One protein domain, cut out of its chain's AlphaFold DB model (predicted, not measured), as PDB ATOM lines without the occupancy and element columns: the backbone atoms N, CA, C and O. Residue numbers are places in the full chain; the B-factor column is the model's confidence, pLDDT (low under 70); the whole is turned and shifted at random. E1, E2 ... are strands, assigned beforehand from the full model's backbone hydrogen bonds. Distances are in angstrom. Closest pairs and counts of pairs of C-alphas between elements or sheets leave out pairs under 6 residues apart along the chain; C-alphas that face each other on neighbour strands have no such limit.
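This is residues 121 to 157 and 205 to 214 of the 214 residues of an uncharacterized protein of Plasmodium sp. gorilla clade G2 (UniProt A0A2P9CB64). A single strongly twisted sheet of four short to medium strands, curled like part of an open barrel, makes up the named structure, with no named helix over it. The long strand E3 runs through it: the hairpin of E1 and E2 lies beside the first half of E3, and E4 pairs with the second half. The printed part has 47 residues, with four named strands along the chain, E1, E2, E3 and E4, and the sheet has this same order, antiparallel throughout. The class is all strand, though under half of the residues, 20 of 47, are in named elements. The whole is loose, with a radius of gyration of the C-alphas of 11.9 A and spans of 33 by 24 by 23 A.

E3, residues 143 to 150, is 21.5 A long and begins at C-alpha 143 (124.694, 98.031, 85.583). E2 is residues 136 to 139, and E1 is residues 125 to 128, beginning at C-alpha 125 (121.308, 90.860, 79.951). E4, residues 207 to 210, ends at C-alpha 210 (128.259, 87.881, 91.147).

Pairing on E3 is staggered: residues 143 to 146 pair with E2, and residues 147 to 150 with E4. E2 and E3 form a hairpin at 140 degrees, with N 137 and O 145 2.8 A apart. E3 and E4 are antiparallel at 140 degrees, with N 148 and O 209 2.9 A apart. E1 and E2 form a hairpin at 162 degrees, with N 128 and O 136 2.8 A apart. E1, E2 and E3 are a meander, each strand the antiparallel neighbour of the one before. E1 and E4 are the edge strands and are apart.

The C-alphas of Lys 142 and Gly 154 are the two farthest apart, at 33.9 A. Residues 158 to 204 are cut out, and C-alphas 157 and 205 are 10.0 A apart across the cut. The link from E2 to E3 is tight and that from E1 to E2 short. Confidence is under 70 at residues 152 to 153 and 205 to 214.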
ATOM      1  N   GLN A 121     112.811  95.959  86.069       72.06
ATOM      2  CA  GLN A 121     112.583  95.659  84.675       72.06
ATOM      3  C   GLN A 121     113.918  95.374  83.980       72.06
ATOM      4  O   GLN A 121     114.606  96.272  83.493       72.06
ATOM      5  N   ILE A 122     114.285  94.097  83.950       76.62
ATOM      6  CA  ILE A 122     115.403  93.590  83.164       76.62
ATOM      7  C   ILE A 122     114.935  93.475  81.710       76.62
ATOM      8  O   ILE A 122     114.150  92.598  81.362       76.62
ATOM      9  N   ASN A 123     115.409  94.387  80.869       81.81
ATOM     10  CA  ASN A 123     115.138  94.424  79.434       81.81
ATOM     11  C   ASN A 123     116.228  93.710  78.629       81.81
ATOM     12  O   ASN A 123     115.946  93.143  77.579       81.81
ATOM     13  N   ASN A 124     117.476  93.767  79.100       82.19
ATOM     14  CA  ASN A 124     118.617  93.128  78.451       82.19
ATOM     15  C   ASN A 124     119.605  92.606  79.500       82.19
ATOM     16  O   ASN A 124     119.888  93.299  80.480       82.19
ATOM     17  N   ILE A 125     120.156  91.420  79.246       86.50
ATOM     18  CA  ILE A 125     121.308  90.860  79.951       86.50
ATOM     19  C   ILE A 125     122.367  90.550  78.898       86.50
ATOM     20  O   ILE A 125     122.102  89.850  77.923       86.50
ATOM     21  N   THR A 126     123.577  91.057  79.094       87.94
ATOM     22  CA  THR A 126     124.735  90.744  78.253       87.94
ATOM     23  C   THR A 126     125.848  90.196  79.130       87.94
ATOM     24  O   THR A 126     126.146  90.759  80.179       87.94
ATOM     25  N   LEU A 127     126.446  89.084  78.712       87.94
ATOM     26  CA  LEU A 127     127.557  88.446  79.409       87.94
ATOM     27  C   LEU A 127     128.828  88.650  78.592       87.94
ATOM     28  O   LEU A 127     128.876  88.289  77.418       87.94
ATOM     29  N   ASN A 128     129.853  89.198  79.230       83.88
ATOM     30  CA  ASN A 128     131.164  89.401  78.637       83.88
ATOM     31  C   ASN A 128     132.195  88.560  79.387       83.88
ATOM     32  O   ASN A 128     132.067  88.340  80.592       83.88
ATOM     33  N   LYS A 129     133.245  88.129  78.675       86.75
ATOM     34  CA  LYS A 129     134.418  87.472  79.276       86.75
ATOM     35  C   LYS A 129     134.060  86.261  80.152       86.75
ATOM     36  O   LYS A 129     134.650  86.043  81.201       86.75
ATOM     37  N   LEU A 130     133.068  85.473  79.726       82.62
ATOM     38  CA  LEU A 130     132.475  84.394  80.530       82.62
ATOM     39  C   LEU A 130     133.497  83.343  81.006       82.62
ATOM     40  O   LEU A 130     133.269  82.690  82.021       82.62
ATOM     41  N   PHE A 131     134.599  83.187  80.271       83.25
ATOM     42  CA  PHE A 131     135.653  82.204  80.533       83.25
ATOM     43  C   PHE A 131     136.938  82.814  81.116       83.25
ATOM     44  O   PHE A 131     137.876  82.068  81.388       83.25
ATOM     45  N   ASP A 132     136.982  84.133  81.318       83.69
ATOM     46  CA  ASP A 132     138.118  84.808  81.957       83.69
ATOM     47  C   ASP A 132     137.965  84.760  83.484       83.69
ATOM     48  O   ASP A 132     136.877  84.519  83.989       83.69
ATOM     49  N   GLU A 133     139.021  85.055  84.244       80.88
ATOM     50  CA  GLU A 133     138.987  85.016  85.721       80.88
ATOM     51  C   GLU A 133     137.936  85.950  86.353       80.88
ATOM     52  O   GLU A 133     137.438  85.674  87.444       80.88
ATOM     53  N   CYS A 134     137.581  87.035  85.656       83.38
ATOM     54  CA  CYS A 134     136.603  88.027  86.104       83.38
ATOM     55  C   CYS A 134     135.523  88.247  85.030       83.38
ATOM     56  O   CYS A 134     135.596  89.239  84.292       83.38
ATOM     57  N   PRO A 135     134.526  87.349  84.913       86.25
ATOM     58  CA  PRO A 135     133.421  87.519  83.975       86.25
ATOM     59  C   PRO A 135     132.598  88.766  84.307       86.25
ATOM     60  O   PRO A 135     132.521  89.203  85.453       86.25
ATOM     61  N   GLU A 136     131.942  89.344  83.307       85.19
ATOM     62  CA  GLU A 136     131.146  90.560  83.459       85.19
ATOM     63  C   GLU A 136     129.687  90.288  83.065       85.19
ATOM     64  O   GLU A 136     129.408  89.777  81.981       85.19
ATOM     65  N   CYS A 137     128.744  90.660  83.929       85.38
ATOM     66  CA  CYS A 137     127.314  90.654  83.634       85.38
ATOM     67  C   CYS A 137     126.817  92.093  83.534       85.38
ATOM     68  O   CYS A 137     126.957  92.880  84.468       85.38
ATOM     69  N   ILE A 138     126.239  92.446  82.392       83.56
ATOM     70  CA  ILE A 138     125.730  93.779  82.110       83.56
ATOM     71  C   ILE A 138     124.209  93.705  82.034       83.56
ATOM     72  O   ILE A 138     123.651  93.088  81.127       83.56
ATOM     73  N   ILE A 139     123.533  94.371  82.967       84.25
ATOM     74  CA  ILE A 139     122.072  94.461  83.014       84.25
ATOM     75  C   ILE A 139     121.639  95.830  82.491       84.25
ATOM     76  O   ILE A 139     122.120  96.878  82.940       84.25
ATOM     77  N   ASN A 140     120.708  95.824  81.534       82.69
ATOM     78  CA  ASN A 140     120.123  97.016  80.913       82.69
ATOM     79  C   ASN A 140     121.155  97.994  80.326       82.69
ATOM     80  O   ASN A 140     120.903  99.195  80.282       82.69
ATOM     81  N   ASN A 141     122.330  97.498  79.920       83.50
ATOM     82  CA  ASN A 141     123.470  98.303  79.455       83.50
ATOM     83  C   ASN A 141     123.902  99.408  80.441       83.50
ATOM     84  O   ASN A 141     124.573 100.360  80.049       83.50
ATOM     85  N   LYS A 142     123.489  99.306  81.709       82.75
ATOM     86  CA  LYS A 142     123.667 100.347  82.727       82.75
ATOM     87  C   LYS A 142     124.430  99.828  83.936       82.75
ATOM     88  O   LYS A 142     125.289 100.531  84.455       82.75
ATOM     89  N   TYR A 143     124.110  98.620  84.384       80.81
ATOM     90  CA  TYR A 143     124.694  98.031  85.583       80.81
ATOM     91  C   TYR A 143     125.680  96.947  85.175       80.81
ATOM     92  O   TYR A 143     125.291  96.015  84.477       80.81
ATOM     93  N   ILE A 144     126.940  97.089  85.584       86.38
ATOM     94  CA  ILE A 144     128.017  96.144  85.281       86.38
ATOM     95  C   ILE A 144     128.404  95.443  86.579       86.38
ATOM     96  O   ILE A 144     128.842  96.092  87.526       86.38
ATOM     97  N   PHE A 145     128.254  94.126  86.601       84.06
ATOM     98  CA  PHE A 145     128.617  93.252  87.708       84.06
ATOM     99  C   PHE A 145     129.845  92.441  87.317       84.06
ATOM    100  O   PHE A 145     129.884  91.872  86.227       84.06
ATOM    101  N   LYS A 146     130.831  92.364  88.210       88.06
ATOM    102  CA  LYS A 146     131.982  91.473  88.053       88.06
ATOM    103  C   LYS A 146     131.703  90.180  88.802       88.06
ATOM    104  O   LYS A 146     131.257  90.209  89.945       88.06
ATOM    105  N   GLY A 147     131.884  89.065  88.118       80.12
ATOM    106  CA  GLY A 147     131.650  87.736  88.651       80.12
ATOM    107  C   GLY A 147     132.950  87.075  89.055       80.12
ATOM    108  O   GLY A 147     134.035  87.512  88.675       80.12
ATOM    109  N   ILE A 148     132.805  86.000  89.816       80.88
ATOM    110  CA  ILE A 148     133.884  85.098  90.194       80.88
ATOM    111  C   ILE A 148     133.379  83.678  89.934       80.88
ATOM    112  O   ILE A 148     132.278  83.300  90.358       80.88
ATOM    113  N   HIS A 149     134.168  82.876  89.219       79.12
ATOM    114  CA  HIS A 149     133.874  81.453  89.057       79.12
ATOM    115  C   HIS A 149     134.041  80.744  90.393       79.12
ATOM    116  O   HIS A 149     135.099  80.800  91.018       79.12
ATOM    117  N   THR A 150     133.004  80.028  90.817       75.88
ATOM    118  CA  THR A 150     133.048  79.260  92.061       75.88
ATOM    119  C   THR A 150     132.653  77.816  91.797       75.88
ATOM    120  O   THR A 150     131.772  77.517  90.990       75.88
ATOM    121  N   SER A 151     133.338  76.894  92.470       72.94
ATOM    122  CA  SER A 151     132.940  75.488  92.499       72.94
ATOM    123  C   SER A 151     132.163  75.246  93.785       72.94
ATOM    124  O   SER A 151     132.709  75.402  94.876       72.94
ATOM    125  N   SER A 152     130.887  74.884  93.677       63.19
ATOM    126  CA  SER A 152     130.097  74.466  94.835       63.19
ATOM    127  C   SER A 152     130.330  72.992  95.142       63.19
ATOM    128  O   SER A 152     130.411  72.168  94.231       63.19
ATOM    129  N   ILE A 153     130.347  72.634  96.425       69.06
ATOM    130  CA  ILE A 153     130.277  71.233  96.845       69.06
ATOM    131  C   ILE A 153     128.824  70.763  96.697       69.06
ATOM    132  O   ILE A 153     127.927  71.327  97.318       69.06
ATOM    133  N   GLY A 154     128.599  69.721  95.895       76.06
ATOM    134  CA  GLY A 154     127.272  69.168  95.609       76.06
ATOM    135  C   GLY A 154     126.824  69.398  94.163       76.06
ATOM    136  O   GLY A 154     127.607  69.824  93.317       76.06
ATOM    137  N   THR A 155     125.561  69.088  93.870       72.00
ATOM    138  CA  THR A 155     124.965  69.233  92.533       72.00
ATOM    139  C   THR A 155     123.741  70.130  92.618       72.00
ATOM    140  O   THR A 155     122.834  69.866  93.407       72.00
ATOM    141  N   ASN A 156     123.691  71.167  91.784       71.69
ATOM    142  CA  ASN A 156     122.484  71.971  91.638       71.69
ATOM    143  C   ASN A 156     121.493  71.257  90.725       71.69
ATOM    144  O   ASN A 156     121.839  70.867  89.613       71.69
ATOM    145  N   LEU A 157     120.253  71.125  91.190       73.56
ATOM    146  CA  LEU A 157     119.146  70.605  90.396       73.56
ATOM    147  C   LEU A 157     118.259  71.774  89.974       73.56
ATOM    148  O   LEU A 157     117.713  72.478  90.823       73.56
ATOM    149  N   THR A 205     128.194  71.532  85.558       41.44
ATOM    150  CA  THR A 205     127.733  72.910  85.766       41.44
ATOM    151  C   THR A 205     128.771  73.705  86.557       41.44
ATOM    152  O   THR A 205     128.952  73.468  87.753       41.44
ATOM    153  N   LYS A 206     129.425  74.687  85.927       40.66
ATOM    154  CA  LYS A 206     130.178  75.731  86.642       40.66
ATOM    155  C   LYS A 206     129.232  76.866  87.028       40.66
ATOM    156  O   LYS A 206     128.490  77.357  86.184       40.66
ATOM    157  N   ILE A 207     129.261  77.280  88.293       50.94
ATOM    158  CA  ILE A 207     128.457  78.402  88.793       50.94
ATOM    159  C   ILE A 207     129.314  79.661  88.745       50.94
ATOM    160  O   ILE A 207     130.427  79.696  89.276       50.94
ATOM    161  N   ILE A 208     128.771  80.713  88.145       43.84
ATOM    162  CA  ILE A 208     129.366  82.045  88.193       43.84
ATOM    163  C   ILE A 208     128.512  82.883  89.130       43.84
ATOM    164  O   ILE A 208     127.349  83.161  88.835       43.84
ATOM    165  N   SER A 209     129.100  83.240  90.266       46.69
ATOM    166  CA  SER A 209     128.466  84.070  91.284       46.69
ATOM    167  C   SER A 209     128.910  85.513  91.077       46.69
ATOM    168  O   SER A 209     130.085  85.773  90.824       46.69
ATOM    169  N   PHE A 210     127.975  86.449  91.183       47.44
ATOM    170  CA  PHE A 210     128.259  87.881  91.147       47.44
ATOM    171  C   PHE A 210     127.955  88.442  92.531       47.44
ATOM    172  O   PHE A 210     126.827  88.309  93.010       47.44
ATOM    173  N   GLU A 211     128.963  89.018  93.177       37.41
ATOM    174  CA  GLU A 211     128.827  89.686  94.470       37.41
ATOM    175  C   GLU A 211     128.673  91.195  94.253       37.41
ATOM    176  O   GLU A 211     129.216  91.764  93.302       37.41
ATOM    177  N   ILE A 212     127.878  91.835  95.107       42.00
ATOM    178  CA  ILE A 212     127.727  93.288  95.134       42.00
ATOM    179  C   ILE A 212     128.463  93.762  96.387       42.00
ATOM    180  O   ILE A 212     127.943  93.598  97.489       42.00
ATOM    181  N   ASP A 213     129.663  94.317  96.211       34.69
ATOM    182  CA  ASP A 213     130.398  94.974  97.298       34.69
ATOM    183  C   ASP A 213     129.676  96.267  97.712       34.69
ATOM    184  O   ASP A 213     129.289  97.075  96.858       34.69
ATOM    185  N   TYR A 214     129.488  96.430  99.025       36.84
ATOM    186  CA  TYR A 214     128.818  97.564  99.675       36.84
ATOM    187  C   TYR A 214     129.783  98.690 100.054       36.84
ATOM    188  O   TYR A 214     130.889  98.388 100.558       36.84
TER     189      TYR A 214